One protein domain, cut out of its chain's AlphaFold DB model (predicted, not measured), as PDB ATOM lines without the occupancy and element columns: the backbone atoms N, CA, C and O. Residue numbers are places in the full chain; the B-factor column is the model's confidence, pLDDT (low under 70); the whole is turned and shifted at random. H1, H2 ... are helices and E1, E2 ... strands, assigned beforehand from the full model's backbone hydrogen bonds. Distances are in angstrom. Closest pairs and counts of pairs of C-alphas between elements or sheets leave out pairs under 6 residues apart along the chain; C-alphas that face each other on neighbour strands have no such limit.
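Overview. This is residues 3 to 160 of the 160 residues of an uncharacterized protein of Mesorhizobium sp (UniProt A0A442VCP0). A twisted sheet of seven strands curls round the helix H1, and two further helices, H2 and H3, cover other parts of the same face. The 158 printed residues have three named helices and seven named strands, in the order H1 H2 E1 E2 E3 H3 E4 E5 E6 E7. The sheet runs E1 E2 E3 E7 E6 E5 E4, antiparallel throughout, and the class is mixed, helices and strands. The whole is compact and rounded, with a radius of gyration of the C-alphas of 14.4 A and spans of 36 by 34 by 32 A.

Arrangement. Start with H1, residues 3 to 19; its closest C-alphas to E3, residues 84 to 94, are those of Cys 18 and Cys 89, 5.3 A apart. Next find H2, residues 25 to 34, close but not clearly touching H1: the closest C-alphas, of Thr 17 and Thr 28, are 7.8 A apart. H2 has a height over the sheet of 9.6 A, over E2, residues 73 to 81, and only just over E1, residues 53 to 61, on which 3 of its C-alphas fall. E1, E2 and E3 form a meander, each strand the antiparallel neighbour of the one before; look for N 58 and O 76 at 3.0 A, and N 77 and O 88 at 3.0 A. H3, residues 98 to 108, touches residues 4 to 11 of H1 at a steep tilt of 54 degrees, the same way, with the C-alphas of Val 7 and Phe 101 closest at 5.7 A. H3 is over E6, residues 134 to 143, at a height over the sheet of 8.9 A. A second meander takes E4, residues 112 to 118, E5, residues 122 to 131, E6, and E7, residues 151 to 159; N 126 and O 115 are 2.9 A apart, N 127 and O 138 2.8 A, N 155 and O 139 2.8 A. Between the meanders, N 89 of E3 and O 156 of E7 are 3.0 A apart. H1, H2 and H3 on one face of the sheet make two layers, helices over strands. In the three helices every O i to N i+4 pair is within hydrogen-bond range.

Along the chain. Find C-alpha 3 at (96.821, 144.604, 125.737); from there H1 runs 22.7 A to C-alpha 19. E3, from C-alpha 84 at (67.515, 122.907, 112.035), spans 31.4 A, and E6 28.7 A. E7 runs 26.9 A to C-alpha 159 at (72.052, 127.348, 108.949). E1 bends by 72 degrees at residue 56, E2 by 69 degrees at residue 78 and E5 by 60 degrees at residue 128.

Size, cuts and confidence. The two C-alphas farthest apart, of Ala 3 and Gly 83, are 40.5 A apart. The printed part has no cut. The links H2 to E1 and E1 to E2 are long. The mean pLDDT of the printed part is 91.0; residues 3 to 5 and 147 to 148 are under 70.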
ATOM      1  N   ALA A   3      98.129 145.221 125.979       58.00
ATOM      2  CA  ALA A   3      96.821 144.604 125.737       58.00
ATOM      3  C   ALA A   3      96.082 145.071 124.463       58.00
ATOM      4  O   ALA A   3      95.258 144.338 123.935       58.00
ATOM      5  N   GLY A   4      96.359 146.274 123.944       57.97
ATOM      6  CA  GLY A   4      95.624 146.807 122.787       57.97
ATOM      7  C   GLY A   4      95.901 146.067 121.471       57.97
ATOM      8  O   GLY A   4      94.988 145.883 120.674       57.97
ATOM      9  N   VAL A   5      97.140 145.613 121.251       61.56
ATOM     10  CA  VAL A   5      97.516 144.883 120.024       61.56
ATOM     11  C   VAL A   5      96.952 143.461 120.043       61.56
ATOM     12  O   VAL A   5      96.470 142.980 119.018       61.56
ATOM     13  N   ASP A   6      96.946 142.818 121.211       82.31
ATOM     14  CA  ASP A   6      96.438 141.452 121.364       82.31
ATOM     15  C   ASP A   6      94.913 141.382 121.180       82.31
ATOM     16  O   ASP A   6      94.413 140.450 120.551       82.31
ATOM     17  N   VAL A   7      94.171 142.405 121.629       89.69
ATOM     18  CA  VAL A   7      92.713 142.495 121.422       89.69
ATOM     19  C   VAL A   7      92.356 142.689 119.949       89.69
ATOM     20  O   VAL A   7      91.469 142.003 119.444       89.69
ATOM     21  N   GLU A   8      93.038 143.587 119.235       90.69
ATOM     22  CA  GLU A   8      92.777 143.809 117.805       90.69
ATOM     23  C   GLU A   8      93.061 142.548 116.978       90.69
ATOM     24  O   GLU A   8      92.286 142.218 116.077       90.69
ATOM     25  N   ARG A   9      94.121 141.803 117.326       90.00
ATOM     26  CA  ARG A   9      94.428 140.507 116.710       90.00
ATOM     27  C   ARG A   9      93.376 139.451 117.049       90.00
ATOM     28  O   ARG A   9      92.974 138.712 116.161       90.00
ATOM     29  N   ALA A  10      92.894 139.395 118.290       92.19
ATOM     30  CA  ALA A  10      91.820 138.483 118.685       92.19
ATOM     31  C   ALA A  10      90.506 138.769 117.933       92.19
ATOM     32  O   ALA A  10      89.812 137.849 117.496       92.19
ATOM     33  N   LEU A  11      90.169 140.050 117.753       94.69
ATOM     34  CA  LEU A  11      89.010 140.471 116.966       94.69
ATOM     35  C   LEU A  11      89.154 140.069 115.502       94.69
ATOM     36  O   LEU A  11      88.201 139.551 114.920       94.69
ATOM     37  N   GLU A  12      90.333 140.285 114.918       93.62
ATOM     38  CA  GLU A  12      90.599 139.896 113.536       93.62
ATOM     39  C   GLU A  12      90.553 138.378 113.360       93.62
ATOM     40  O   GLU A  12      89.869 137.905 112.461       93.62
ATOM     41  N   ALA A  13      91.167 137.619 114.268       92.94
ATOM     42  CA  ALA A  13      91.136 136.162 114.282       92.94
ATOM     43  C   ALA A  13      89.702 135.614 114.235       92.94
ATOM     44  O   ALA A  13      89.391 134.752 113.408       92.94
ATOM     45  N   PHE A  14      88.808 136.126 115.087       95.62
ATOM     46  CA  PHE A  14      87.403 135.722 115.067       95.62
ATOM     47  C   PHE A  14      86.693 136.176 113.785       95.62
ATOM     48  O   PHE A  14      85.955 135.399 113.171       95.62
ATOM     49  N   HIS A  15      86.934 137.416 113.355       95.19
ATOM     50  CA  HIS A  15      86.294 137.979 112.175       95.19
ATOM     51  C   HIS A  15      86.665 137.218 110.895       95.19
ATOM     52  O   HIS A  15      85.774 136.725 110.200       95.19
ATOM     53  N   SER A  16      87.957 137.073 110.601       93.19
ATOM     54  CA  SER A  16      88.453 136.431 109.383       93.19
ATOM     55  C   SER A  16      88.116 134.942 109.329       93.19
ATOM     56  O   SER A  16      87.846 134.411 108.252       93.19
ATOM     57  N   THR A  17      88.113 134.267 110.483       94.06
ATOM     58  CA  THR A  17      87.942 132.809 110.557       94.06
ATOM     59  C   THR A  17      86.476 132.402 110.593       94.06
ATOM     60  O   THR A  17      86.091 131.476 109.885       94.06
ATOM     61  N   CYS A  18      85.647 133.094 111.382       96.25
ATOM     62  CA  CYS A  18      84.283 132.645 111.663       96.25
ATOM     63  C   CYS A  18      83.176 133.587 111.170       96.25
ATOM     64  O   CYS A  18      82.051 133.122 110.983       96.25
ATOM     65  N   LEU A  19      83.436 134.885 110.960       95.50
ATOM     66  CA  LEU A  19      82.379 135.842 110.592       95.50
ATOM     67  C   LEU A  19      82.350 136.182 109.105       95.50
ATOM     68  O   LEU A  19      81.274 136.122 108.511       95.50
ATOM     69  N   ALA A  20      83.493 136.533 108.511       93.88
ATOM     70  CA  ALA A  20      83.577 137.141 107.182       93.88
ATOM     71  C   ALA A  20      82.972 136.259 106.079       93.88
ATOM     72  O   ALA A  20      82.242 136.741 105.216       93.88
ATOM     73  N   HIS A  21      83.239 134.954 106.146       92.44
ATOM     74  CA  HIS A  21      82.686 133.945 105.236       92.44
ATOM     75  C   HIS A  21      81.765 132.948 105.947       92.44
ATOM     76  O   HIS A  21      81.318 131.971 105.343       92.44
ATOM     77  N   GLY A  22      81.521 133.172 107.237       93.62
ATOM     78  CA  GLY A  22      80.767 132.276 108.096       93.62
ATOM     79  C   GLY A  22      81.450 130.975 108.490       93.62
ATOM     80  O   GLY A  22      82.506 130.643 107.951       93.62
ATOM     81  N   PRO A  23      80.826 130.213 109.402       95.81
ATOM     82  CA  PRO A  23      81.142 128.817 109.624       95.81
ATOM     83  C   PRO A  23      81.053 128.005 108.337       95.81
ATOM     84  O   PRO A  23      80.056 128.056 107.624       95.81
ATOM     85  N   ASP A  24      82.116 127.258 108.068       95.06
ATOM     86  CA  ASP A  24      82.199 126.289 106.981       95.06
ATOM     87  C   ASP A  24      83.205 125.218 107.404       95.06
ATOM     88  O   ASP A  24      84.408 125.477 107.541       95.06
ATOM     89  N   PHE A  25      82.693 124.030 107.690       95.19
ATOM     90  CA  PHE A  25      83.427 122.916 108.263       95.19
ATOM     91  C   PHE A  25      84.542 122.441 107.333       95.19
ATOM     92  O   PHE A  25      85.673 122.203 107.770       95.19
ATOM     93  N   ASP A  26      84.237 122.320 106.043       95.56
ATOM     94  CA  ASP A  26      85.146 121.750 105.056       95.56
ATOM     95  C   ASP A  26      86.206 122.788 104.668       95.56
ATOM     96  O   ASP A  26      87.405 122.510 104.763       95.56
ATOM     97  N   ARG A  27      85.800 124.037 104.402       95.19
ATOM     98  CA  ARG A  27      86.730 125.141 104.121       95.19
ATOM     99  C   ARG A  27      87.683 125.404 105.281       95.19
ATOM    100  O   ARG A  27      88.874 125.626 105.052       95.19
ATOM    101  N   THR A  28      87.189 125.378 106.520       95.00
ATOM    102  CA  THR A  28      88.041 125.588 107.702       95.00
ATOM    103  C   THR A  28      88.977 124.407 107.932       95.00
ATOM    104  O   THR A  28      90.144 124.621 108.243       95.00
ATOM    105  N   THR A  29      88.522 123.170 107.693       94.88
ATOM    106  CA  THR A  29      89.397 121.984 107.731       94.88
ATOM    107  C   THR A  29      90.562 122.129 106.752       94.88
ATOM    108  O   THR A  29      91.716 121.893 107.111       94.88
ATOM    109  N   GLU A  30      90.276 122.516 105.509       95.38
ATOM    110  CA  GLU A  30      91.316 122.714 104.503       95.38
ATOM    111  C   GLU A  30      92.256 123.867 104.870       95.38
ATOM    112  O   GLU A  30      93.472 123.759 104.696       95.38
ATOM    113  N   ALA A  31      91.707 124.969 105.394       92.50
ATOM    114  CA  ALA A  31      92.494 126.106 105.856       92.50
ATOM    115  C   ALA A  31      93.441 125.710 106.992       92.50
ATOM    116  O   ALA A  31      94.622 126.034 106.917       92.50
ATOM    117  N   ALA A  32      92.968 124.942 107.976       93.44
ATOM    118  CA  ALA A  32      93.785 124.443 109.078       93.44
ATOM    119  C   ALA A  32      94.988 123.626 108.577       93.44
ATOM    120  O   ALA A  32      96.106 123.812 109.057       93.44
ATOM    121  N   GLY A  33      94.785 122.780 107.559       92.44
ATOM    122  CA  GLY A  33      95.867 122.033 106.915       92.44
ATOM    123  C   GLY A  33      96.893 122.935 106.221       92.44
ATOM    124  O   GLY A  33      98.094 122.732 106.379       92.44
ATOM    125  N   ARG A  34      96.435 123.964 105.491       91.38
ATOM    126  CA  ARG A  34      97.321 124.940 104.822       91.38
ATOM    127  C   ARG A  34      98.098 125.811 105.808       91.38
ATOM    128  O   ARG A  34      99.248 126.143 105.541       91.38
ATOM    129  N   LEU A  35      97.468 126.178 106.921       89.75
ATOM    130  CA  LEU A  35      98.042 127.018 107.973       89.75
ATOM    131  C   LEU A  35      98.894 126.221 108.974       89.75
ATOM    132  O   LEU A  35      99.501 126.808 109.865       89.75
ATOM    133  N   GLY A  36      98.950 124.892 108.846       90.94
ATOM    134  CA  GLY A  36      99.733 124.038 109.739       90.94
ATOM    135  C   GLY A  36      99.217 124.025 111.181       90.94
ATOM    136  O   GLY A  36     100.005 123.841 112.109       90.94
ATOM    137  N   TRP A  37      97.915 124.240 111.391       93.50
ATOM    138  CA  TRP A  37      97.324 124.162 112.726       93.50
ATOM    139  C   TRP A  37      97.383 122.732 113.260       93.50
ATOM    140  O   TRP A  37      97.193 121.762 112.523       93.50
ATOM    141  N   THR A  38      97.640 122.592 114.559       94.69
ATOM    142  CA  THR A  38      97.830 121.279 115.182       94.69
ATOM    143  C   THR A  38      96.471 120.683 115.544       94.69
ATOM    144  O   THR A  38      95.756 121.288 116.343       94.69
ATOM    145  N   PRO A  39      96.082 119.519 114.990       95.31
ATOM    146  CA  PRO A  39      94.819 118.883 115.339       95.31
ATOM    147  C   PRO A  39      94.772 118.494 116.815       95.31
ATOM    148  O   PRO A  39      95.757 118.017 117.379       95.31
ATOM    149  N   VAL A  40      93.599 118.648 117.417       94.06
ATOM    150  CA  VAL A  40      93.306 118.195 118.774       94.06
ATOM    151  C   VAL A  40      92.408 116.961 118.703       94.06
ATOM    152  O   VAL A  40      91.617 116.801 117.774       94.06
ATOM    153  N   ALA A  41      92.535 116.068 119.687       89.81
ATOM    154  CA  ALA A  41      91.632 114.933 119.827       89.81
ATOM    155  C   ALA A  41      90.166 115.395 119.915       89.81
ATOM    156  O   ALA A  41      89.842 116.354 120.620       89.81
ATOM    157  N   PHE A  42      89.284 114.679 119.216       83.81
ATOM    158  CA  PHE A  42      87.847 114.939 119.228       83.81
ATOM    159  C   PHE A  42      87.301 114.982 120.663       83.81
ATOM    160  O   PHE A  42      87.628 114.125 121.485       83.81
ATOM    161  N   GLY A  43      86.460 115.976 120.954       75.88
ATOM    162  CA  GLY A  43      85.800 116.131 122.250       75.88
ATOM    163  C   GLY A  43      86.660 116.745 123.358       75.88
ATOM    164  O   GLY A  43      86.120 117.053 124.413       75.88
ATOM    165  N   ALA A  44      87.956 117.001 123.141       84.31
ATOM    166  CA  ALA A  44      88.804 117.656 124.149       84.31
ATOM    167  C   ALA A  44      88.319 119.069 124.531       84.31
ATOM    168  O   ALA A  44      88.642 119.562 125.608       84.31
ATOM    169  N   PHE A  45      87.545 119.701 123.648       84.88
ATOM    170  CA  PHE A  45      87.006 121.045 123.813       84.88
ATOM    171  C   PHE A  45      85.493 121.114 123.558       84.88
ATOM    172  O   PHE A  45      84.983 122.168 123.192       84.88
ATOM    173  N   SER A  46      84.755 120.020 123.794       82.75
ATOM    174  CA  SER A  46      83.303 119.959 123.543       82.75
ATOM    175  C   SER A  46      82.500 121.063 124.240       82.75
ATOM    176  O   SER A  46      81.457 121.478 123.738       82.75
ATOM    177  N   ASP A  47      82.992 121.566 125.373       85.75
ATOM    178  CA  ASP A  47      82.345 122.626 126.154       85.75
ATOM    179  C   ASP A  47      82.427 124.012 125.476       85.75
ATOM    180  O   ASP A  47      81.689 124.943 125.833       85.75
ATOM    181  N   LEU A  48      83.303 124.164 124.472       85.94
ATOM    182  CA  LEU A  48      83.401 125.380 123.666       85.94
ATOM    183  C   LEU A  48      82.241 125.503 122.681       85.94
ATOM    184  O   LEU A  48      81.789 126.628 122.447       85.94
ATOM    185  N   SER A  49      81.718 124.379 122.179       89.31
ATOM    186  CA  SER A  49      80.625 124.359 121.209       89.31
ATOM    187  C   SER A  49      79.450 125.233 121.676       89.31
ATOM    188  O   SER A  49      79.010 125.153 122.834       89.31
ATOM    189  N   PRO A  50      78.904 126.095 120.800       92.44
ATOM    190  CA  PRO A  50      77.758 126.928 121.140       92.44
ATOM    191  C   PRO A  50      76.426 126.167 121.008       92.44
ATOM    192  O   PRO A  50      75.372 126.734 121.297       92.44
ATOM    193  N   ILE A  51      76.457 124.902 120.569       93.38
ATOM    194  CA  ILE A  51      75.288 124.034 120.387       93.38
ATOM    195  C   ILE A  51      75.479 122.691 121.099       93.38
ATOM    196  O   ILE A  51      76.583 122.157 121.164       93.38
ATOM    197  N   ALA A  52      74.383 122.116 121.601       90.31
ATOM    198  CA  ALA A  52      74.419 120.839 122.318       90.31
ATOM    199  C   ALA A  52      74.428 119.611 121.386       90.31
ATOM    200  O   ALA A  52      75.074 118.612 121.682       90.31
ATOM    201  N   ASN A  53      73.711 119.667 120.257       91.94
ATOM    202  CA  ASN A  53      73.550 118.521 119.356       91.94
ATOM    203  C   ASN A  53      74.586 118.572 118.228       91.94
ATOM    204  O   ASN A  53      74.279 119.021 117.122       91.94
ATOM    205  N   VAL A  54      75.809 118.137 118.527       93.31
ATOM    206  CA  VAL A  54      76.923 118.059 117.574       93.31
ATOM    207  C   VAL A  54      76.939 116.685 116.898       93.31
ATOM    208  O   VAL A  54      76.922 115.660 117.574       93.31
ATOM    209  N   ASN A  55      76.978 116.670 115.566       92.94
ATOM    210  CA  ASN A  55      77.104 115.453 114.758       92.94
ATOM    211  C   ASN A  55      78.562 115.187 114.366       92.94
ATOM    212  O   ASN A  55      78.985 114.036 114.319       92.94
ATOM    213  N   ASP A  56      79.305 116.250 114.059       93.94
ATOM    214  CA  ASP A  56      80.714 116.198 113.679       93.94
ATOM    215  C   ASP A  56      81.426 117.446 114.211       93.94
ATOM    216  O   ASP A  56      80.837 118.530 114.249       93.94
ATOM    217  N   ALA A  57      82.680 117.292 114.624       94.81
ATOM    218  CA  ALA A  57      83.512 118.377 115.120       94.81
ATOM    219  C   ALA A  57      84.976 118.145 114.762       94.81
ATOM    220  O   ALA A  57      85.493 117.027 114.833       94.81
ATOM    221  N   LYS A  58      85.665 119.234 114.436       95.62
ATOM    222  CA  LYS A  58      87.121 119.260 114.325       95.62
ATOM    223  C   LYS A  58      87.663 120.455 115.075       95.62
ATOM    224  O   LYS A  58      87.109 121.550 114.990       95.62
ATOM    225  N   THR A  59      88.770 120.224 115.764       96.69
ATOM    226  CA  THR A  59      89.383 121.214 116.637       96.69
ATOM    227  C   THR A  59      90.881 121.258 116.399       96.69
ATOM    228  O   THR A  59      91.523 120.219 116.216       96.69
ATOM    229  N   TRP A  60      91.444 122.460 116.436       96.00
ATOM    230  CA  TRP A  60      92.873 122.693 116.291       96.00
ATOM    231  C   TRP A  60      93.376 123.714 117.302       96.00
ATOM    232  O   TRP A  60      92.620 124.570 117.761       96.00
ATOM    233  N   THR A  61      94.672 123.654 117.592       94.50
ATOM    234  CA  THR A  61      95.411 124.748 118.221       94.50
ATOM    235  C   THR A  61      96.294 125.450 117.196       94.50
ATOM    236  O   THR A  61      96.909 124.818 116.327       94.50
ATOM    237  N   THR A  62      96.364 126.774 117.293       90.31
ATOM    238  CA  THR A  62      97.191 127.596 116.409       90.31
ATOM    239  C   THR A  62      98.596 127.788 116.982       90.31
ATOM    240  O   THR A  62      98.807 127.913 118.196       90.31
ATOM    241  N   ALA A  63      99.584 127.853 116.088       81.88
ATOM    242  CA  ALA A  63     100.863 128.468 116.415       81.88
ATOM    243  C   ALA A  63     100.690 129.995 116.528       81.88
ATOM    244  O   ALA A  63      99.702 130.554 116.056       81.88
ATOM    245  N   ALA A  64     101.644 130.669 117.169       72.12
ATOM    246  CA  ALA A  64     101.678 132.128 117.145       72.12
ATOM    247  C   ALA A  64     102.075 132.595 115.739       72.12
ATOM    248  O   ALA A  64     103.155 132.226 115.275       72.12
ATOM    249  N   ASP A  65     101.253 133.421 115.102       76.19
ATOM    250  CA  ASP A  65     101.606 134.114 113.862       76.19
ATOM    251  C   ASP A  65     100.948 135.505 113.802       76.19
ATOM    252  O   ASP A  65     100.414 136.008 114.796       76.19
ATOM    253  N   ASP A  66     101.038 136.168 112.647       72.69
ATOM    254  CA  ASP A  66     100.472 137.505 112.457       72.69
ATOM    255  C   ASP A  66      98.933 137.518 112.464       72.69
ATOM    256  O   ASP A  66      98.335 138.577 112.667       72.69
ATOM    257  N   THR A  67      98.293 136.361 112.283       75.25
ATOM    258  CA  THR A  67      96.837 136.204 112.164       75.25
ATOM    259  C   THR A  67      96.177 135.732 113.456       75.25
ATOM    260  O   THR A  67      95.046 136.123 113.734       75.25
ATOM    261  N   MET A  68      96.871 134.927 114.266       83.62
ATOM    262  CA  MET A  68      96.299 134.253 115.432       83.62
ATOM    263  C   MET A  68      97.183 134.408 116.679       83.62
ATOM    264  O   MET A  68      98.393 134.157 116.620       83.62
ATOM    265  N   PRO A  69      96.606 134.751 117.849       83.69
ATOM    266  CA  PRO A  69      97.304 134.612 119.124       83.69
ATOM    267  C   PRO A  69      97.770 133.165 119.347       83.69
ATOM    268  O   PRO A  69      97.116 132.208 118.921       83.69
ATOM    269  N   LYS A  70      98.905 132.989 120.035       82.75
ATOM    270  CA  LYS A  70      99.453 131.659 120.333       82.75
ATOM    271  C   LYS A  70      98.465 130.840 121.159       82.75
ATOM    272  O   LYS A  70      97.990 131.323 122.178       82.75
ATOM    273  N   GLY A  71      98.256 129.577 120.789       86.75
ATOM    274  CA  GLY A  71      97.414 128.678 121.581       86.75
ATOM    275  C   GLY A  71      95.922 128.965 121.444       86.75
ATOM    276  O   GLY A  71      95.137 128.415 122.213       86.75
ATOM    277  N   THR A  72      95.530 129.779 120.458       93.00
ATOM    278  CA  THR A  72      94.125 129.933 120.082       93.00
ATOM    279  C   THR A  72      93.566 128.572 119.695       93.00
ATOM    280  O   THR A  72      94.204 127.810 118.962       93.00
ATOM    281  N   ILE A  73      92.376 128.263 120.194       95.19
ATOM    282  CA  ILE A  73      91.638 127.063 119.819       95.19
ATOM    283  C   ILE A  73      90.632 127.461 118.751       95.19
ATOM    284  O   ILE A  73      89.857 128.394 118.959       95.19
ATOM    285  N   VAL A  74      90.627 126.741 117.633       95.69
ATOM    286  CA  VAL A  74      89.606 126.875 116.593       95.69
ATOM    287  C   VAL A  74      88.836 125.569 116.510       95.69
ATOM    288  O   VAL A  74      89.437 124.510 116.339       95.69
ATOM    289  N   GLU A  75      87.516 125.635 116.625       96.62
ATOM    290  CA  GLU A  75      86.617 124.492 116.488       96.62
ATOM    291  C   GLU A  75      85.568 124.781 115.418       96.62
ATOM    292  O   GLU A  75      84.962 125.850 115.407       96.62
ATOM    293  N   VAL A  76      85.320 123.813 114.539       96.62
ATOM    294  CA  VAL A  76      84.162 123.827 113.642       96.62
ATOM    295  C   VAL A  76      83.293 122.617 113.895       96.62
ATOM    296  O   VAL A  76      83.804 121.511 114.079       96.62
ATOM    297  N   THR A  77      81.979 122.823 113.889       96.31
ATOM    298  CA  THR A  77      81.016 121.743 114.114       96.31
ATOM    299  C   THR A  77      79.914 121.741 113.063       96.31
ATOM    300  O   THR A  77      79.525 122.793 112.555       96.31
ATOM    301  N   LYS A  78      79.409 120.545 112.753       96.38
ATOM    302  CA  LYS A  78      78.119 120.320 112.090       96.38
ATOM    303  C   LYS A  78      77.162 119.773 113.139       96.38
ATOM    304  O   LYS A  78      77.503 118.832 113.860       96.38
ATOM    305  N   GLY A  79      75.956 120.318 113.231       95.50
ATOM    306  CA  GLY A  79      75.019 119.925 114.278       95.50
ATOM    307  C   GLY A  79      73.589 120.366 114.022       95.50
ATOM    308  O   GLY A  79      73.189 120.620 112.885       95.50
ATOM    309  N   ARG A  80      72.789 120.418 115.093       95.50
ATOM    310  CA  ARG A  80      71.416 120.930 115.036       95.50
ATOM    311  C   ARG A  80      71.105 121.929 116.141       95.50
ATOM    312  O   ARG A  80      71.356 121.662 117.316       95.50
ATOM    313  N   LEU A  81      70.428 123.014 115.775       92.94
ATOM    314  CA  LEU A  81      69.866 124.000 116.698       92.94
ATOM    315  C   LEU A  81      68.360 124.110 116.455       92.94
ATOM    316  O   LEU A  81      67.921 124.368 115.339       92.94
ATOM    317  N   ASN A  82      67.549 123.863 117.489       90.19
ATOM    318  CA  ASN A  82      66.079 123.872 117.396       90.19
ATOM    319  C   ASN A  82      65.529 123.025 116.228       90.19
ATOM    320  O   ASN A  82      64.589 123.411 115.538       90.19
ATOM    321  N   GLY A  83      66.151 121.869 115.975       91.12
ATOM    322  CA  GLY A  83      65.770 120.953 114.900       91.12
ATOM    323  C   GLY A  83      66.297 121.317 113.506       91.12
ATOM    324  O   GLY A  83      66.243 120.458 112.625       91.12
ATOM    325  N   LYS A  84      66.868 122.508 113.296       95.00
ATOM    326  CA  LYS A  84      67.515 122.907 112.035       95.00
ATOM    327  C   LYS A  84      68.969 122.456 111.984       95.00
ATOM    328  O   LYS A  84      69.611 122.410 113.029       95.00
ATOM    329  N   ALA A  85      69.457 122.100 110.798       96.88
ATOM    330  CA  ALA A  85      70.874 121.828 110.581       96.88
ATOM    331  C   ALA A  85      71.654 123.145 110.625       96.88
ATOM    332  O   ALA A  85      71.189 124.144 110.083       96.88
ATOM    333  N   VAL A  86      72.786 123.143 111.323       97.00
ATOM    334  CA  VAL A  86      73.639 124.322 111.476       97.00
ATOM    335  C   VAL A  86      75.108 123.936 111.405       97.00
ATOM    336  O   VAL A  86      75.493 122.839 111.830       97.00
ATOM    337  N   GLN A  87      75.925 124.879 110.953       97.62
ATOM    338  CA  GLN A  87      77.370 124.852 111.122       97.62
ATOM    339  C   GLN A  87      77.810 125.911 112.132       97.62
ATOM    340  O   GLN A  87      77.248 127.010 112.199       97.62
ATOM    341  N   THR A  88      78.843 125.594 112.913       97.81
ATOM    342  CA  THR A  88      79.446 126.533 113.866       97.81
ATOM    343  C   THR A  88      80.937 126.674 113.638       97.81
ATOM    344  O   THR A  88      81.603 125.745 113.184       97.81
ATOM    345  N   CYS A  89      81.457 127.849 113.970       97.69
ATOM    346  CA  CYS A  89      82.882 128.137 114.029       97.69
ATOM    347  C   CYS A  89      83.147 128.887 115.326       97.69
ATOM    348  O   CYS A  89      82.534 129.927 115.564       97.69
ATOM    349  N   THR A  90      84.033 128.352 116.152       97.62
ATOM    350  CA  THR A  90      84.366 128.860 117.477       97.62
ATOM    351  C   THR A  90      85.853 129.159 117.542       97.62
ATOM    352  O   THR A  90      86.670 128.324 117.163       97.62
ATOM    353  N   VAL A  91      86.199 130.331 118.065       96.06
ATOM    354  CA  VAL A  91      87.562 130.717 118.423       96.06
ATOM    355  C   VAL A  91      87.604 130.957 119.929       96.06
ATOM    356  O   VAL A  91      86.854 131.789 120.441       96.06
ATOM    357  N   ALA A  92      88.469 130.240 120.643       95.31
ATOM    358  CA  ALA A  92      88.721 130.466 122.063       95.31
ATOM    359  C   ALA A  92      90.154 130.948 122.289       95.31
ATOM    360  O   ALA A  92      91.110 130.362 121.779       95.31
ATOM    361  N   MET A  93      90.286 132.034 123.047       93.12
ATOM    362  CA  MET A  93      91.542 132.744 123.283       93.12
ATOM    363  C   MET A  93      91.684 133.077 124.767       93.12
ATOM    364  O   MET A  93      90.698 133.407 125.432       93.12
ATOM    365  N   THR A  94      92.912 133.001 125.272       90.12
ATOM    366  CA  THR A  94      93.291 133.369 126.643       90.12
ATOM    367  C   THR A  94      94.115 134.653 126.647       90.12
ATOM    368  O   THR A  94      94.562 135.116 125.599       90.12
ATOM    369  N   ASP A  95      94.297 135.235 127.829       87.50
ATOM    370  CA  ASP A  95      95.011 136.491 128.068       87.50
ATOM    371  C   ASP A  95      94.432 137.696 127.300       87.50
ATOM    372  O   ASP A  95      95.126 138.674 127.021       87.50
ATOM    373  N   ILE A  96      93.130 137.647 126.988       88.81
ATOM    374  CA  ILE A  96      92.405 138.719 126.294       88.81
ATOM    375  C   ILE A  96      91.619 139.570 127.294       88.81
ATOM    376  O   ILE A  96      90.810 139.053 128.069       88.81
ATOM    377  N   ASP A  97      91.796 140.890 127.229       89.81
ATOM    378  CA  ASP A  97      90.899 141.842 127.890       89.81
ATOM    379  C   ASP A  97      89.510 141.758 127.240       89.81
ATOM    380  O   ASP A  97      89.274 142.261 126.137       89.81
ATOM    381  N   HIS A  98      88.586 141.074 127.918       90.12
ATOM    382  CA  HIS A  98      87.252 140.820 127.392       90.12
ATOM    383  C   HIS A  98      86.414 142.102 127.274       90.12
ATOM    384  O   HIS A  98      85.579 142.182 126.376       90.12
ATOM    385  N   GLU A  99      86.619 143.119 128.119       90.88
ATOM    386  CA  GLU A  99      85.876 144.381 128.010       90.88
ATOM    387  C   GLU A  99      86.306 145.144 126.755       90.88
ATOM    388  O   GLU A  99      85.462 145.616 125.984       90.88
ATOM    389  N   ALA A 100      87.616 145.204 126.508       92.56
ATOM    390  CA  ALA A 100      88.166 145.786 125.292       92.56
ATOM    391  C   ALA A 100      87.736 145.002 124.041       92.56
ATOM    392  O   ALA A 100      87.319 145.618 123.056       92.56
ATOM    393  N   PHE A 101      87.758 143.664 124.093       94.00
ATOM    394  CA  PHE A 101      87.268 142.813 123.006       94.00
ATOM    395  C   PHE A 101      85.794 143.090 122.706       94.00
ATOM    396  O   PHE A 101      85.443 143.351 121.560       94.00
ATOM    397  N   LEU A 102      84.923 143.093 123.722       94.62
ATOM    398  CA  LEU A 102      83.496 143.362 123.540       94.62
ATOM    399  C   LEU A 102      83.271 144.746 122.926       94.62
ATOM    400  O   LEU A 102      82.530 144.878 121.954       94.62
ATOM    401  N   LYS A 103      83.953 145.779 123.435       94.88
ATOM    402  CA  LYS A 103      83.870 147.134 122.879       94.88
ATOM    403  C   LYS A 103      84.291 147.178 121.406       94.88
ATOM    404  O   LYS A 103      83.605 147.807 120.598       94.88
ATOM    405  N   GLY A 104      85.393 146.521 121.051       95.75
ATOM    406  CA  GLY A 104      85.868 146.447 119.670       95.75
ATOM    407  C   GLY A 104      84.916 145.661 118.765       95.75
ATOM    408  O   GLY A 104      84.597 146.122 117.671       95.75
ATOM    409  N   PHE A 105      84.369 144.545 119.252       96.25
ATOM    410  CA  PHE A 105      83.368 143.746 118.545       96.25
ATOM    411  C   PHE A 105      82.134 144.581 118.171       96.25
ATOM    412  O   PHE A 105      81.745 144.600 117.004       96.25
ATOM    413  N   PHE A 106      81.569 145.348 119.108       95.69
ATOM    414  CA  PHE A 106      80.415 146.221 118.828       95.69
ATOM    415  C   PHE A 106      80.757 147.464 118.008       95.69
ATOM    416  O   PHE A 106      79.878 148.065 117.406       95.69
ATOM    417  N   THR A 107      82.026 147.869 117.965       95.12
ATOM    418  CA  THR A 107      82.456 148.958 117.075       95.12
ATOM    419  C   THR A 107      82.529 148.486 115.618       95.12
ATOM    420  O   THR A 107      82.355 149.283 114.700       95.12
ATOM    421  N   ARG A 108      82.787 147.189 115.399       92.50
ATOM    422  CA  ARG A 108      82.964 146.579 114.071       92.50
ATOM    423  C   ARG A 108      81.703 145.904 113.522       92.50
ATOM    424  O   ARG A 108      81.707 145.503 112.362       92.50
ATOM    425  N   THR A 109      80.663 145.735 114.334       94.50
ATOM    426  CA  THR A 109      79.466 144.961 113.976       94.50
ATOM    427  C   THR A 109      78.186 145.693 114.359       94.50
ATOM    428  O   THR A 109      78.182 146.542 115.246       94.50
ATOM    429  N   ASP A 110      77.087 145.323 113.710       93.75
ATOM    430  CA  ASP A 110      75.722 145.756 114.016       93.75
ATOM    431  C   ASP A 110      75.022 144.818 115.017       93.75
ATOM    432  O   ASP A 110      73.805 144.683 115.008       93.75
ATOM    433  N   ALA A 111      75.791 144.136 115.873       97.12
ATOM    434  CA  ALA A 111      75.279 143.043 116.686       97.12
ATOM    435  C   ALA A 111      74.203 143.467 117.698       97.12
ATOM    436  O   ALA A 111      74.443 144.272 118.601       97.12
ATOM    437  N   GLU A 112      73.045 142.817 117.621       97.50
ATOM    438  CA  GLU A 112      71.921 142.999 118.535       97.50
ATOM    439  C   GLU A 112      71.839 141.835 119.524       97.50
ATOM    440  O   GLU A 112      71.844 140.662 119.145       97.50
ATOM    441  N   LYS A 113      71.774 142.135 120.828       97.06
ATOM    442  CA  LYS A 113      71.701 141.098 121.869       97.06
ATOM    443  C   LYS A 113      70.310 140.476 121.901       97.06
ATOM    444  O   LYS A 113      69.336 141.174 122.167       97.06
ATOM    445  N   ILE A 114      70.243 139.156 121.755       96.56
ATOM    446  CA  ILE A 114      68.985 138.398 121.799       96.56
ATOM    447  C   ILE A 114      68.829 137.577 123.076       96.56
ATOM    448  O   ILE A 114      67.707 137.312 123.500       96.56
ATOM    449  N   ASN A 115      69.935 137.178 123.714       95.06
ATOM    450  CA  ASN A 115      69.885 136.444 124.975       95.06
ATOM    451  C   ASN A 115      71.152 136.654 125.819       95.06
ATOM    452  O   ASN A 115      72.221 136.990 125.306       95.06
ATOM    453  N   GLU A 116      71.036 136.422 127.123       95.81
ATOM    454  CA  GLU A 116      72.139 136.396 128.076       95.81
ATOM    455  C   GLU A 116      71.872 135.324 129.132       95.81
ATOM    456  O   GLU A 116      70.819 135.305 129.762       95.81
ATOM    457  N   ASN A 117      72.856 134.458 129.341       92.50
ATOM    458  CA  ASN A 117      72.917 133.555 130.471       92.50
ATOM    459  C   ASN A 117      74.141 133.907 131.317       92.50
ATOM    460  O   ASN A 117      75.201 134.244 130.788       92.50
ATOM    461  N   ARG A 118      73.995 133.821 132.634       92.62
ATOM    462  CA  ARG A 118      75.076 134.041 133.588       92.62
ATOM    463  C   ARG A 118      75.091 132.873 134.552       92.62
ATOM    464  O   ARG A 118      74.103 132.637 135.243       92.62
ATOM    465  N   ASP A 119      76.227 132.204 134.630       83.75
ATOM    466  CA  ASP A 119      76.539 131.340 135.756       83.75
ATOM    467  C   ASP A 119      77.511 132.066 136.707       83.75
ATOM    468  O   ASP A 119      77.869 133.233 136.511       83.75
ATOM    469  N   GLY A 120      77.878 131.420 137.815       80.31
ATOM    470  CA  GLY A 120      78.733 132.034 138.832       80.31
ATOM    471  C   GLY A 120      80.141 132.401 138.344       80.31
ATOM    472  O   GLY A 120      80.830 133.145 139.040       80.31
ATOM    473  N   THR A 121      80.579 131.906 137.182       86.00
ATOM    474  CA  THR A 121      81.952 132.059 136.678       86.00
ATOM    475  C   THR A 121      82.020 132.717 135.301       86.00
ATOM    476  O   THR A 121      83.001 133.406 135.010       86.00
ATOM    477  N   GLN A 122      80.989 132.579 134.472       90.69
ATOM    478  CA  GLN A 122      80.939 133.028 133.090       90.69
ATOM    479  C   GLN A 122      79.616 133.714 132.744       90.69
ATOM    480  O   GLN A 122      78.543 133.461 133.294       90.69
ATOM    481  N   ILE A 123      79.711 134.607 131.771       94.00
ATOM    482  CA  ILE A 123      78.587 135.210 131.076       94.00
ATOM    483  C   ILE A 123      78.626 134.680 129.646       94.00
ATOM    484  O   ILE A 123      79.660 134.744 128.988       94.00
ATOM    485  N   SER A 124      77.491 134.188 129.160       94.44
ATOM    486  CA  SER A 124      77.271 133.770 127.778       94.44
ATOM    487  C   SER A 124      76.201 134.664 127.168       94.44
ATOM    488  O   SER A 124      75.068 134.706 127.647       94.44
ATOM    489  N   ARG A 125      76.545 135.415 126.124       96.44
ATOM    490  CA  ARG A 125      75.611 136.299 125.419       96.44
ATOM    491  C   ARG A 125      75.446 135.847 123.985       96.44
ATOM    492  O   ARG A 125      76.432 135.590 123.299       96.44
ATOM    493  N   LEU A 126      74.197 135.785 123.546       97.12
ATOM    494  CA  LEU A 126      73.834 135.468 122.175       97.12
ATOM    495  C   LEU A 126      73.385 136.744 121.467       97.12
ATOM    496  O   LEU A 126      72.564 137.500 121.998       97.12
ATOM    497  N   TYR A 127      73.905 136.944 120.267       98.12
ATOM    498  CA  TYR A 127      73.628 138.080 119.403       98.12
ATOM    499  C   TYR A 127      73.177 137.613 118.026       98.12
ATOM    500  O   TYR A 127      73.484 136.492 117.618       98.12
ATOM    501  N   ILE A 128      72.500 138.502 117.313       97.81
ATOM    502  CA  ILE A 128      72.225 138.406 115.882       97.81
ATOM    503  C   ILE A 128      72.907 139.583 115.182       97.81
ATOM    504  O   ILE A 128      72.944 140.681 115.735       97.81
ATOM    505  N   LEU A 129      73.514 139.348 114.020       97.12
ATOM    506  CA  LEU A 129      74.207 140.381 113.244       97.12
ATOM    507  C   LEU A 129      74.258 140.020 111.758       97.12
ATOM    508  O   LEU A 129      74.068 138.851 111.404       97.12
ATOM    509  N   ILE A 130      74.596 140.987 110.904       94.56
ATOM    510  CA  ILE A 130      74.897 140.737 109.490       94.56
ATOM    511  C   ILE A 130      76.409 140.854 109.262       94.56
ATOM    512  O   ILE A 130      76.994 141.921 109.417       94.56
ATOM    513  N   ALA A 131      77.069 139.775 108.823       92.75
ATOM    514  CA  ALA A 131      78.431 139.881 108.282       92.75
ATOM    515  C   ALA A 131      78.628 138.989 107.062       92.75
ATOM    516  O   ALA A 131      78.037 137.917 106.953       92.75
ATOM    517  N   GLY A 132      79.440 139.456 106.112       87.38
ATOM    518  CA  GLY A 132      79.597 138.778 104.822       87.38
ATOM    519  C   GLY A 132      78.298 138.718 104.008       87.38
ATOM    520  O   GLY A 132      78.120 137.800 103.215       87.38
ATOM    521  N   GLY A 133      77.364 139.653 104.232       90.00
ATOM    522  CA  GLY A 133      76.061 139.688 103.552       90.00
ATOM    523  C   GLY A 133      75.052 138.641 104.033       90.00
ATOM    524  O   GLY A 133      74.053 138.416 103.354       90.00
ATOM    525  N   ARG A 134      75.296 138.000 105.182       92.56
ATOM    526  CA  ARG A 134      74.423 136.978 105.773       92.56
ATOM    527  C   ARG A 134      74.127 137.278 107.234       92.56
ATOM    528  O   ARG A 134      75.007 137.715 107.976       92.56
ATOM    529  N   GLU A 135      72.889 137.007 107.619       94.56
ATOM    530  CA  GLU A 135      72.498 136.934 109.021       94.56
ATOM    531  C   GLU A 135      73.207 135.744 109.674       94.56
ATOM    532  O   GLU A 135      73.309 134.660 109.093       94.56
ATOM    533  N   GLN A 136      73.736 135.954 110.871       96.06
ATOM    534  CA  GLN A 136      74.364 134.904 111.663       96.06
ATOM    535  C   GLN A 136      74.173 135.176 113.149       96.06
ATOM    536  O   GLN A 136      74.144 136.330 113.589       96.06
ATOM    537  N   PHE A 137      74.086 134.102 113.931       97.44
ATOM    538  CA  PHE A 137      74.111 134.221 115.382       97.44
ATOM    539  C   PHE A 137      75.549 134.195 115.878       97.44
ATOM    540  O   PHE A 137      76.368 133.412 115.396       97.44
ATOM    541  N   VAL A 138      75.841 135.012 116.885       98.06
ATOM    542  CA  VAL A 138      77.136 135.015 117.566       98.06
ATOM    543  C   VAL A 138      76.945 134.739 119.046       98.06
ATOM    544  O   VAL A 138      76.202 135.448 119.719       98.06
ATOM    545  N   ASN A 139      77.627 133.720 119.567       97.62
ATOM    546  CA  ASN A 139      77.715 133.467 121.001       97.62
ATOM    547  C   ASN A 139      79.076 133.943 121.520       97.62
ATOM    548  O   ASN A 139      80.109 133.491 121.028       97.62
ATOM    549  N   LEU A 140      79.073 134.837 122.509       97.19
ATOM    550  CA  LEU A 140      80.273 135.264 123.226       97.19
ATOM    551  C   LEU A 140      80.200 134.766 124.672       97.19
ATOM    552  O   LEU A 140      79.312 135.195 125.415       97.19
ATOM    553  N   LYS A 141      81.149 133.914 125.075       95.25
ATOM    554  CA  LYS A 141      81.363 133.512 126.473       95.25
ATOM    555  C   LYS A 141      82.614 134.196 127.025       95.25
ATOM    556  O   LYS A 141      83.652 134.208 126.364       95.25
ATOM    557  N   PHE A 142      82.516 134.764 128.220       93.69
ATOM    558  CA  PHE A 142      83.612 135.465 128.897       93.69
ATOM    559  C   PHE A 142      83.424 135.440 130.420       93.69
ATOM    560  O   PHE A 142      82.307 135.197 130.887       93.69
ATOM    561  N   PRO A 143      84.481 135.669 131.220       91.31
ATOM    562  CA  PRO A 143      84.384 135.632 132.672       91.31
ATOM    563  C   PRO A 143      83.345 136.603 133.243       91.31
ATOM    564  O   PRO A 143      83.198 137.735 132.789       91.31
ATOM    565  N   ALA A 144      82.640 136.170 134.290       88.06
ATOM    566  CA  ALA A 144      81.694 137.017 135.014       88.06
ATOM    567  C   ALA A 144      82.389 138.042 135.927       88.06
ATOM    568  O   ALA A 144      81.800 139.083 136.231       88.06
ATOM    569  N   SER A 145      83.610 137.730 136.377       81.50
ATOM    570  CA  SER A 145      84.450 138.615 137.184       81.50
ATOM    571  C   SER A 145      85.426 139.392 136.307       81.50
ATOM    572  O   SER A 145      86.140 138.802 135.500       81.50
ATOM    573  N   GLN A 146      85.537 140.697 136.556       70.56
ATOM    574  CA  GLN A 146      86.533 141.567 135.920       70.56
ATOM    575  C   GLN A 146      87.978 141.224 136.309       70.56
ATOM    576  O   GLN A 146      88.910 141.625 135.623       70.56
ATOM    577  N   THR A 147      88.178 140.499 137.414       68.38
ATOM    578  CA  THR A 147      89.511 140.123 137.913       68.38
ATOM    579  C   THR A 147      89.926 138.708 137.519       68.38
ATOM    580  O   THR A 147      91.002 138.267 137.913       68.38
ATOM    581  N   ALA A 148      89.052 137.957 136.843       68.69
ATOM    582  CA  ALA A 148      89.390 136.629 136.351       68.69
ATOM    583  C   ALA A 148      90.371 136.735 135.177       68.69
ATOM    584  O   ALA A 148      90.364 137.731 134.451       68.69
ATOM    585  N   GLU A 149      91.202 135.707 134.990       70.00
ATOM    586  CA  GLU A 149      92.102 135.635 133.838       70.00
ATOM    587  C   GLU A 149      91.315 135.810 132.533       70.00
ATOM    588  O   GLU A 149      90.236 135.234 132.339       70.00
ATOM    589  N   GLY A 150      91.848 136.667 131.661       76.12
ATOM    590  CA  GLY A 150      91.193 137.072 130.428       76.12
ATOM    591  C   GLY A 150      90.966 135.868 129.530       76.12
ATOM    592  O   GLY A 150      91.911 135.215 129.108       76.12
ATOM    593  N   SER A 151      89.715 135.546 129.234       87.12
ATOM    594  CA  SER A 151      89.387 134.555 128.215       87.12
ATOM    595  C   SER A 151      88.156 135.002 127.454       87.12
ATOM    596  O   SER A 151      87.260 135.654 127.996       87.12
ATOM    597  N   ILE A 152      88.127 134.668 126.172       93.69
ATOM    598  CA  ILE A 152      86.971 134.887 125.318       93.69
ATOM    599  C   ILE A 152      86.760 133.629 124.482       93.69
ATOM    600  O   ILE A 152      87.697 133.092 123.893       93.69
ATOM    601  N   VAL A 153      85.519 133.157 124.438       95.81
ATOM    602  CA  VAL A 153      85.066 132.149 123.482       95.81
ATOM    603  C   VAL A 153      84.067 132.840 122.577       95.81
ATOM    604  O   VAL A 153      82.989 133.233 123.022       95.81
ATOM    605  N   ALA A 154      84.437 133.023 121.318       97.62
ATOM    606  CA  ALA A 154      83.618 133.682 120.320       97.62
ATOM    607  C   ALA A 154      83.196 132.659 119.270       97.62
ATOM    608  O   ALA A 154      84.037 132.029 118.637       97.62
ATOM    609  N   SER A 155      81.891 132.475 119.100       98.06
ATOM    610  CA  SER A 155      81.336 131.484 118.179       98.06
ATOM    611  C   SER A 155      80.391 132.143 117.191       98.06
ATOM    612  O   SER A 155      79.583 132.972 117.593       98.06
ATOM    613  N   SER A 156      80.451 131.740 115.926       98.12
ATOM    614  CA  SER A 156      79.443 132.030 114.907       98.12
ATOM    615  C   SER A 156      78.629 130.774 114.606       98.12
ATOM    616  O   SER A 156      79.167 129.664 114.630       98.12
ATOM    617  N   ILE A 157      77.336 130.948 114.340       97.75
ATOM    618  CA  ILE A 157      76.374 129.885 114.041       97.75
ATOM    619  C   ILE A 157      75.548 130.317 112.833       97.75
ATOM    620  O   ILE A 157      74.978 131.413 112.832       97.75
ATOM    621  N   VAL A 158      75.436 129.437 111.839       97.06
ATOM    622  CA  VAL A 158      74.520 129.599 110.703       97.06
ATOM    623  C   VAL A 158      73.844 128.309 110.317       97.06
ATOM    624  O   VAL A 158      74.353 127.233 110.614       97.06
ATOM    625  N   ASP A 159      72.708 128.449 109.642       94.62
ATOM    626  CA  ASP A 159      72.052 127.348 108.949       94.62
ATOM    627  C   ASP A 159      73.042 126.700 107.952       94.62
ATOM    628  O   ASP A 159      73.791 127.408 107.271       94.62
ATOM    629  N   ASP A 160      73.074 125.361 107.953       84.50
ATOM    630  CA  ASP A 160      73.881 124.503 107.061       84.50
ATOM    631  C   ASP A 160      73.197 124.316 105.697       84.50
ATOM    632  O   ASP A 160      71.985 123.980 105.694       84.50
TER     633      ASP A 160